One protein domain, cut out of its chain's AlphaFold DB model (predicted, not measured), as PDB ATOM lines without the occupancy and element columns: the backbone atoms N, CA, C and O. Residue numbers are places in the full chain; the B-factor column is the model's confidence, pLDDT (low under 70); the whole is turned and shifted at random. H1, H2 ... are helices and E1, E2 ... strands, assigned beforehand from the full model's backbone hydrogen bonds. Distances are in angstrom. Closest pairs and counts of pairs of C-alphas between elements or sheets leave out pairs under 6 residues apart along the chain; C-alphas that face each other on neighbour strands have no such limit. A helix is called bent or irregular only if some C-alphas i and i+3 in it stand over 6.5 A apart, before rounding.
ATOM      1  N   LYS A  13      50.400 109.597  54.954       94.12
ATOM      2  CA  LYS A  13      51.546 110.465  54.644       94.12
ATOM      3  C   LYS A  13      52.816 109.669  54.323       94.12
ATOM      4  O   LYS A  13      53.532 110.050  53.408       94.12
ATOM      5  N   ASP A  14      53.052 108.547  55.003       94.75
ATOM      6  CA  ASP A  14      54.273 107.756  54.837       94.75
ATOM      7  C   ASP A  14      54.245 107.006  53.496       94.75
ATOM      8  O   ASP A  14      55.258 106.919  52.805       94.75
ATOM      9  N   TYR A  15      53.060 106.557  53.064       94.69
ATOM     10  CA  TYR A  15      52.864 106.020  51.715       94.69
ATOM     11  C   TYR A  15      53.134 107.079  50.640       94.69
ATOM     12  O   TYR A  15      53.828 106.794  49.664       94.69
ATOM     13  N   ILE A  16      52.615 108.298  50.815       95.94
ATOM     14  CA  ILE A  16      52.829 109.408  49.872       95.94
ATOM     15  C   ILE A  16      54.317 109.769  49.803       95.94
ATOM     16  O   ILE A  16      54.863 109.901  48.710       95.94
ATOM     17  N   SER A  17      54.994 109.864  50.951       97.19
ATOM     18  CA  SER A  17      56.437 110.112  51.024       97.19
ATOM     19  C   SER A  17      57.264 109.015  50.347       97.19
ATOM     20  O   SER A  17      58.314 109.311  49.787       97.19
ATOM     21  N   ALA A  18      56.778 107.770  50.331       96.81
ATOM     22  CA  ALA A  18      57.377 106.667  49.579       96.81
ATOM     23  C   ALA A  18      57.045 106.685  48.067       96.81
ATOM     24  O   ALA A  18      57.450 105.778  47.340       96.81
ATOM     25  N   GLY A  19      56.309 107.690  47.580       96.50
ATOM     26  CA  GLY A  19      55.926 107.849  46.173       96.50
ATOM     27  C   GLY A  19      54.606 107.173  45.787       96.50
ATOM     28  O   GLY A  19      54.299 107.047  44.600       96.50
ATOM     29  N   ALA A  20      53.805 106.714  46.753       95.06
ATOM     30  CA  ALA A  20      52.508 106.123  46.453       95.06
ATOM     31  C   ALA A  20      51.480 107.191  46.049       95.06
ATOM     32  O   ALA A  20      51.322 108.223  46.696       95.06
ATOM     33  N   ILE A  21      50.707 106.884  45.010       94.94
ATOM     34  CA  ILE A  21      49.544 107.677  44.601       94.94
ATOM     35  C   ILE A  21      48.322 107.183  45.383       94.94
ATOM     36  O   ILE A  21      47.961 106.008  45.265       94.94
ATOM     37  N   VAL A  22      47.682 108.058  46.157       94.12
ATOM     38  CA  VAL A  22      46.432 107.738  46.864       94.12
ATOM     39  C   VAL A  22      45.274 107.735  45.870       94.12
ATOM     40  O   VAL A  22      45.104 108.703  45.130       94.12
ATOM     41  N   ARG A  23      44.498 106.648  45.833       92.69
ATOM     42  CA  ARG A  23      43.289 106.525  45.005       92.69
ATOM     43  C   ARG A  23      42.264 105.632  45.690       92.69
ATOM     44  O   ARG A  23      42.636 104.615  46.265       92.69
ATOM     45  N   GLU A  24      40.994 105.999  45.583       91.19
ATOM     46  CA  GLU A  24      39.869 105.165  46.032       91.19
ATOM     47  C   GLU A  24      39.494 104.112  44.986       91.19
ATOM     48  O   GLU A  24      39.163 102.981  45.327       91.19
ATOM     49  N   ASP A  25      39.619 104.464  43.706       92.00
ATOM     50  CA  ASP A  25      39.396 103.536  42.607       92.00
ATOM     51  C   ASP A  25      40.683 102.783  42.241       92.00
ATOM     52  O   ASP A  25      41.715 103.372  41.897       92.00
ATOM     53  N   LEU A  26      40.601 101.454  42.306       91.56
ATOM     54  CA  LEU A  26      41.671 100.522  41.953       91.56
ATOM     55  C   LEU A  26      41.473  99.904  40.559       91.56
ATOM     56  O   LEU A  26      42.237  99.018  40.175       91.56
ATOM     57  N   SER A  27      40.484 100.355  39.786       92.38
ATOM     58  CA  SER A  27      40.155  99.811  38.461       92.38
ATOM     59  C   SER A  27      41.299  99.925  37.457       92.38
ATOM     60  O   SER A  27      41.421  99.069  36.584       92.38
ATOM     61  N   ASP A  28      42.196 100.897  37.605       92.88
ATOM     62  CA  ASP A  28      43.398 101.022  36.769       92.88
ATOM     63  C   ASP A  28      44.516 100.039  37.168       92.88
ATOM     64  O   ASP A  28      45.446  99.789  36.396       92.88
ATOM     65  N   ALA A  29      44.454  99.450  38.367       94.00
ATOM     66  CA  ALA A  29      45.487  98.544  38.852       94.00
ATOM     67  C   ALA A  29      45.467  97.220  38.074       94.00
ATOM     68  O   ALA A  29      44.417  96.640  37.791       94.00
ATOM     69  N   GLN A  30      46.650  96.711  37.736       93.81
ATOM     70  CA  GLN A  30      46.800  95.387  37.117       93.81
ATOM     71  C   GLN A  30      46.857  94.271  38.169       93.81
ATOM     72  O   GLN A  30      46.375  93.159  37.936       93.81
ATOM     73  N   LEU A  31      47.443  94.591  39.323       96.62
ATOM     74  CA  LEU A  31      47.600  93.722  40.478       96.62
ATOM     75  C   LEU A  31      47.103  94.459  41.722       96.62
ATOM     76  O   LEU A  31      47.592  95.545  42.032       96.62
ATOM     77  N   ILE A  32      46.160  93.846  42.432       96.62
ATOM     78  CA  ILE A  32      45.640  94.333  43.709       96.62
ATOM     79  C   ILE A  32      46.189  93.437  44.821       96.62
ATOM     80  O   ILE A  32      46.080  92.211  44.759       96.62
ATOM     81  N   ILE A  33      46.815  94.053  45.823       95.81
ATOM     82  CA  ILE A  33      47.501  93.365  46.921       95.81
ATOM     83  C   ILE A  33      46.808  93.705  48.237       95.81
ATOM     84  O   ILE A  33      46.640  94.877  48.564       95.81
ATOM     85  N   SER A  34      46.472  92.682  49.018       94.06
ATOM     86  CA  SER A  34      45.964  92.826  50.383       94.06
ATOM     87  C   SER A  34      46.517  91.720  51.280       94.06
ATOM     88  O   SER A  34      47.019  90.703  50.808       94.06
ATOM     89  N   VAL A  35      46.462  91.914  52.600       93.25
ATOM     90  CA  VAL A  35      46.846  90.855  53.549       93.25
ATOM     91  C   VAL A  35      45.742  89.798  53.636       93.25
ATOM     92  O   VAL A  35      46.025  88.610  53.549       93.25
ATOM     93  N   LYS A  36      44.484  90.223  53.777       91.31
ATOM     94  CA  LYS A  36      43.310  89.345  53.905       91.31
ATOM     95  C   LYS A  36      42.467  89.342  52.630       91.31
ATOM     96  O   LYS A  36      42.732  90.132  51.719       91.31
ATOM     97  N   GLN A  37      41.455  88.475  52.594       90.19
ATOM     98  CA  GLN A  37      40.477  88.439  51.513       90.19
ATOM     99  C   GLN A  37      39.769  89.783  51.298       90.19
ATOM    100  O   GLN A  37      39.570  90.563  52.232       90.19
ATOM    101  N   VAL A  38      39.394  90.028  50.044       90.81
ATOM    102  CA  VAL A  38      38.580  91.171  49.621       90.81
ATOM    103  C   VAL A  38      37.111  90.739  49.626       90.81
ATOM    104  O   VAL A  38      36.832  89.619  49.189       90.81
ATOM    105  N   PRO A  39      36.173  91.581  50.101       92.00
ATOM    106  CA  PRO A  39      34.746  91.288  50.019       92.00
ATOM    107  C   PRO A  39      34.311  90.918  48.593       92.00
ATOM    108  O   PRO A  39      34.782  91.500  47.613       92.00
ATOM    109  N   VAL A  40      33.423  89.931  48.477       94.44
ATOM    110  CA  VAL A  40      32.998  89.342  47.195       94.44
ATOM    111  C   VAL A  40      32.399  90.394  46.252       94.44
ATOM    112  O   VAL A  40      32.660  90.398  45.045       94.44
ATOM    113  N   ASP A  41      31.643  91.339  46.798       94.94
ATOM    114  CA  ASP A  41      31.043  92.474  46.097       94.94
ATOM    115  C   ASP A  41      32.084  93.452  45.525       94.94
ATOM    116  O   ASP A  41      31.832  94.074  44.496       94.94
ATOM    117  N   GLN A  42      33.288  93.512  46.102       93.75
ATOM    118  CA  GLN A  42      34.363  94.430  45.700       93.75
ATOM    119  C   GLN A  42      35.375  93.818  44.715       93.75
ATOM    120  O   GLN A  42      36.310  94.489  44.272       93.75
ATOM    121  N   LEU A  43      35.229  92.538  44.357       95.62
ATOM    122  CA  LEU A  43      36.131  91.872  43.416       95.62
ATOM    123  C   LEU A  43      35.945  92.385  41.977       95.62
ATOM    124  O   LEU A  43      34.929  92.145  41.330       95.62
ATOM    125  N   ILE A  44      36.959  93.030  41.414       96.12
ATOM    126  CA  ILE A  44      36.905  93.573  40.054       96.12
ATOM    127  C   ILE A  44      37.226  92.461  39.048       96.12
ATOM    128  O   ILE A  44      38.246  91.777  39.158       96.12
ATOM    129  N   ALA A  45      36.361  92.276  38.049       97.06
ATOM    130  CA  ALA A  45      36.527  91.232  37.042       97.06
ATOM    131  C   ALA A  45      37.769  91.426  36.159       97.06
ATOM    132  O   ALA A  45      38.193  92.548  35.886       97.06
ATOM    133  N   ASN A  46      38.329  90.314  35.670       97.06
ATOM    134  CA  ASN A  46      39.510  90.264  34.798       97.06
ATOM    135  C   ASN A  46      40.775  90.920  35.397       97.06
ATOM    136  O   ASN A  46      41.637  91.413  34.667       97.06
ATOM    137  N   LYS A  47      40.901  90.941  36.729       97.06
ATOM    138  CA  LYS A  47      42.075  91.468  37.447       97.06
ATOM    139  C   LYS A  47      42.962  90.366  38.011       97.06
ATOM    140  O   LYS A  47      42.586  89.198  38.060       97.06
ATOM    141  N   THR A  48      44.162  90.753  38.448       98.12
ATOM    142  CA  THR A  48      45.025  89.894  39.266       98.12
ATOM    143  C   THR A  48      44.963  90.344  40.721       98.12
ATOM    144  O   THR A  48      45.109  91.532  41.001       98.12
ATOM    145  N   TYR A  49      44.796  89.399  41.641       97.81
ATOM    146  CA  TYR A  49      44.815  89.640  43.081       97.81
ATOM    147  C   TYR A  49      45.900  88.810  43.766       97.81
ATOM    148  O   TYR A  49      46.167  87.685  43.346       97.81
ATOM    149  N   ALA A  50      46.491  89.340  44.839       97.44
ATOM    150  CA  ALA A  50      47.399  88.604  45.714       97.44
ATOM    151  C   ALA A  50      47.055  88.836  47.193       97.44
ATOM    152  O   ALA A  50      47.174  89.959  47.690       97.44
ATOM    153  N   PHE A  51      46.609  87.777  47.873       96.38
ATOM    154  CA  PHE A  51      46.233  87.784  49.291       96.38
ATOM    155  C   PHE A  51      46.157  86.360  49.864       96.38
ATOM    156  O   PHE A  51      46.229  85.377  49.121       96.38
ATOM    157  N   PHE A  52      46.004  86.230  51.187       94.75
ATOM    158  CA  PHE A  52      45.663  84.950  51.819       94.75
ATOM    159  C   PHE A  52      44.194  84.625  51.568       94.75
ATOM    160  O   PHE A  52      43.312  85.187  52.214       94.75
ATOM    161  N   SER A  53      43.926  83.746  50.602       93.56
ATOM    162  CA  SER A  53      42.545  83.453  50.208       93.56
ATOM    163  C   SER A  53      41.840  82.484  51.153       93.56
ATOM    164  O   SER A  53      40.615  82.457  51.202       93.56
ATOM    165  N   HIS A  54      42.612  81.669  51.882       92.06
ATOM    166  CA  HIS A  54      42.090  80.617  52.755       92.06
ATOM    167  C   HIS A  54      41.161  79.619  52.029       92.06
ATOM    168  O   HIS A  54      40.298  78.996  52.644       92.06
ATOM    169  N   THR A  55      41.358  79.433  50.717       91.62
ATOM    170  CA  THR A  55      40.538  78.536  49.878       91.62
ATOM    171  C   THR A  55      41.149  77.150  49.683       91.62
ATOM    172  O   THR A  55      40.419  76.179  49.519       91.62
ATOM    173  N   ILE A  56      42.479  77.010  49.766       90.19
ATOM    174  CA  ILE A  56      43.185  75.748  49.466       90.19
ATOM    175  C   ILE A  56      42.752  74.565  50.348       90.19
ATOM    176  O   ILE A  56      42.885  73.411  49.954       90.19
ATOM    177  N   LYS A  57      42.239  74.845  51.548       90.31
ATOM    178  CA  LYS A  57      41.758  73.833  52.501       90.31
ATOM    179  C   LYS A  57      40.265  73.527  52.349       90.31
ATOM    180  O   LYS A  57      39.727  72.832  53.200       90.31
ATOM    181  N   ALA A  58      39.608  74.063  51.316       88.12
ATOM    182  CA  ALA A  58      38.176  73.905  51.061       88.12
ATOM    183  C   ALA A  58      37.293  74.265  52.275       88.12
ATOM    184  O   ALA A  58      36.317  73.587  52.582       88.12
ATOM    185  N   GLN A  59      37.656  75.328  53.002       83.50
ATOM    186  CA  GLN A  59      36.853  75.825  54.120       83.50
ATOM    187  C   GLN A  59      35.627  76.571  53.581       83.50
ATOM    188  O   GLN A  59      35.781  77.467  52.750       83.50
ATOM    189  N   GLN A  60      34.437  76.207  54.074       88.94
ATOM    190  CA  GLN A  60      33.139  76.665  53.561       88.94
ATOM    191  C   GLN A  60      33.054  78.191  53.409       88.94
ATOM    192  O   GLN A  60      32.609  78.677  52.371       88.94
ATOM    193  N   ASP A  61      33.551  78.931  54.400       86.81
ATOM    194  CA  ASP A  61      33.435  80.391  54.496       86.81
ATOM    195  C   ASP A  61      34.014  81.149  53.291       86.81
ATOM    196  O   ASP A  61      33.584  82.260  52.999       86.81
ATOM    197  N   ASN A  62      34.987  80.568  52.580       90.88
ATOM    198  CA  ASN A  62      35.671  81.234  51.467       90.88
ATOM    199  C   ASN A  62      35.332  80.636  50.092       90.88
ATOM    200  O   ASN A  62      35.910  81.057  49.088       90.88
ATOM    201  N   MET A  63      34.424  79.656  50.017       93.88
ATOM    202  CA  MET A  63      34.097  78.997  48.744       93.88
ATOM    203  C   MET A  63      33.298  79.908  47.808       93.88
ATOM    204  O   MET A  63      33.597  79.954  46.621       93.88
ATOM    205  N   GLU A  64      32.395  80.736  48.339       95.00
ATOM    206  CA  GLU A  64      31.672  81.742  47.542       95.00
ATOM    207  C   GLU A  64      32.630  82.742  46.867       95.00
ATOM    208  O   GLU A  64      32.468  83.116  45.701       95.00
ATOM    209  N   MET A  65      33.685  83.148  47.584       95.25
ATOM    210  CA  MET A  65      34.728  84.002  47.023       95.25
ATOM    211  C   MET A  65      35.483  83.283  45.902       95.25
ATOM    212  O   MET A  65      35.758  83.896  44.870       95.25
ATOM    213  N   LEU A  66      35.814  82.002  46.082       95.56
ATOM    214  CA  LEU A  66      36.484  81.214  45.049       95.56
ATOM    215  C   LEU A  66      35.624  81.102  43.783       95.56
ATOM    216  O   LEU A  66      36.122  81.368  42.689       95.56
ATOM    217  N   ASP A  67      34.335  80.790  43.931       96.50
ATOM    218  CA  ASP A  67      33.386  80.731  42.816       96.50
ATOM    219  C   ASP A  67      33.311  82.074  42.088       96.50
ATOM    220  O   ASP A  67      33.396  82.134  40.860       96.50
ATOM    221  N   THR A  68      33.252  83.174  42.839       97.06
ATOM    222  CA  THR A  68      33.244  84.526  42.271       97.06
ATOM    223  C   THR A  68      34.540  84.844  41.526       97.06
ATOM    224  O   THR A  68      34.498  85.422  40.437       97.06
ATOM    225  N   ILE A  69      35.697  84.456  42.068       96.88
ATOM    226  CA  ILE A  69      37.005  84.621  41.418       96.88
ATOM    227  C   ILE A  69      37.022  83.901  40.065       96.88
ATOM    228  O   ILE A  69      37.451  84.485  39.066       96.88
ATOM    229  N   LEU A  70      36.505  82.672  40.011       96.94
ATOM    230  CA  LEU A  70      36.406  81.894  38.777       96.94
ATOM    231  C   LEU A  70      35.439  82.541  37.776       96.94
ATOM    232  O   LEU A  70      35.816  82.790  36.629       96.94
ATOM    233  N   GLN A  71      34.221  82.877  38.212       98.12
ATOM    234  CA  GLN A  71      33.189  83.503  37.376       98.12
ATOM    235  C   GLN A  71      33.660  84.832  36.772       98.12
ATOM    236  O   GLN A  71      33.448  85.099  35.589       98.12
ATOM    237  N   ARG A  72      34.346  85.659  37.569       97.88
ATOM    238  CA  ARG A  72      34.859  86.973  37.159       97.88
ATOM    239  C   ARG A  72      36.201  86.903  36.426       97.88
ATOM    240  O   ARG A  72      36.769  87.953  36.120       97.88
ATOM    241  N   LYS A  73      36.709  85.698  36.130       97.81
ATOM    242  CA  LYS A  73      37.994  85.463  35.445       97.81
ATOM    243  C   LYS A  73      39.161  86.183  36.133       97.81
ATOM    244  O   LYS A  73      40.032  86.762  35.483       97.81
ATOM    245  N   ILE A  74      39.151  86.188  37.461       97.88
ATOM    246  CA  ILE A  74      40.204  86.784  38.275       97.88
ATOM    247  C   ILE A  74      41.368  85.801  38.385       97.88
ATOM    248  O   ILE A  74      41.187  84.615  38.657       97.88
ATOM    249  N   ARG A  75      42.592  86.305  38.222       97.94
ATOM    250  CA  ARG A  75      43.806  85.543  38.518       97.94
ATOM    251  C   ARG A  75      44.187  85.734  39.981       97.94
ATOM    252  O   ARG A  75      44.553  86.837  40.380       97.94
ATOM    253  N   LEU A  76      44.146  84.661  40.764       96.88
ATOM    254  CA  LEU A  76      44.501  84.679  42.182       96.88
ATOM    255  C   LEU A  76      45.931  84.167  42.408       96.88
ATOM    256  O   LEU A  76      46.273  83.053  42.018       96.88
ATOM    257  N   ILE A  77      46.750  84.973  43.080       96.94
ATOM    258  CA  ILE A  77      48.059  84.597  43.619       96.94
ATOM    259  C   ILE A  77      47.884  84.391  45.123       96.94
ATOM    260  O   ILE A  77      47.916  85.342  45.902       96.94
ATOM    261  N   ASP A  78      47.675  83.145  45.538       95.12
ATOM    262  CA  ASP A  78      47.484  82.836  46.954       95.12
ATOM    263  C   ASP A  78      48.825  82.806  47.699       95.12
ATOM    264  O   ASP A  78      49.686  81.956  47.435       95.12
ATOM    265  N   TYR A  79      48.989  83.708  48.670       95.69
ATOM    266  CA  TYR A  79      50.167  83.747  49.541       95.69
ATOM    267  C   TYR A  79      50.424  82.426  50.261       95.69
ATOM    268  O   TYR A  79      51.582  82.071  50.492       95.69
ATOM    269  N   GLU A  80      49.377  81.652  50.558       92.12
ATOM    270  CA  GLU A  80      49.506  80.355  51.216       92.12
ATOM    271  C   GLU A  80      50.314  79.342  50.377       92.12
ATOM    272  O   GLU A  80      50.930  78.421  50.929       92.12
ATOM    273  N   LYS A  81      50.359  79.538  49.052       93.88
ATOM    274  CA  LYS A  81      51.036  78.667  48.082       93.88
ATOM    275  C   LYS A  81      52.383  79.194  47.590       93.88
ATOM    276  O   LYS A  81      53.034  78.500  46.812       93.88
ATOM    277  N   ILE A  82      52.844  80.349  48.072       94.94
ATOM    278  CA  ILE A  82      54.189  80.850  47.764       94.94
ATOM    279  C   ILE A  82      55.213  80.089  48.616       94.94
ATOM    280  O   ILE A  82      55.363  80.331  49.818       94.94
TER     281      ILE A  82
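This is residues 13 to 82 of the 155 residues of the protein "AlaDh_PNT_N domain-containing protein" of Heligmosomoides polygyrus (UniProt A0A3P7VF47). An arm at the first printed residues, of which residues 14 to 21 stick out with 14 to 17 of H1, leads to a body made of a small sheet of three short parallel strands, with H2 on the sheet at the far end of the length. H2 only grazes the sheet, and long loops make up much of the body. The printed part has 70 residues with two named helices and three named strands, in the order H1, E1, E2, H2, E3; the sheet's order is E1, E2, E3. The class is mixed, helices and strands, with 28 residues in named elements, under half of those printed. The whole is only just loose, close to compact, with a radius of gyration of the C-alphas of 13.3 A, and it is elongated, spanning 41 by 22 by 18 A.

H1, residues 13 to 17, is not on the sheet. E1, residues 31 to 33, is an edge strand, parallel to its neighbour E2, residues 48 to 51, at 15 degrees. N 32 and O 48 are 2.9 A apart, within hydrogen-bond range, as are N 50 and O 32 at 2.9 A. E2 is the inner strand. H2, residues 60 to 71, only grazes the sheet with its residues 66 to 70. E3, residues 75 to 78, is the other edge strand, parallel to E2 at 17 degrees, with N 77 and O 49 within hydrogen-bond range at 2.8 A. The closest C-alphas of H2 and E3 are those of Ile 69 and Arg 75, 7.5 A apart. E2, H2 and E3 form a strand-helix-strand unit, two parallel neighbour strands with a helix between them in the chain, and its crossover is right-handed. H1 is apart from E2, H2 and E3. In H1 every O i to N i+4 pair is within hydrogen-bond range; in H2, 6 of 8 are.

H1 begins at C-alpha 13, (51.546, 110.465, 54.644). E1 runs from Leu 31 to Ile 33. E2 runs from Thr 48 to Phe 51, 10.3 A from first to last C-alpha. H2 runs from Gln 60 to Gln 71, 17.6 A, and is irregular: C-alphas 61 and 64 are 7.3 A apart. E3 is 9.6 A long and ends at C-alpha 78, (47.484, 82.836, 46.954).

The C-alphas farthest apart, those of Ser 17 and Gln 60, are 40.8 A apart. The printed part has no cut. The links H1 to E1 and E1 to E2 are long, with 13 and 14 residues; H2 to E3 is tight. The mean pLDDT of the printed part is 94.3, and no printed residue is under 70.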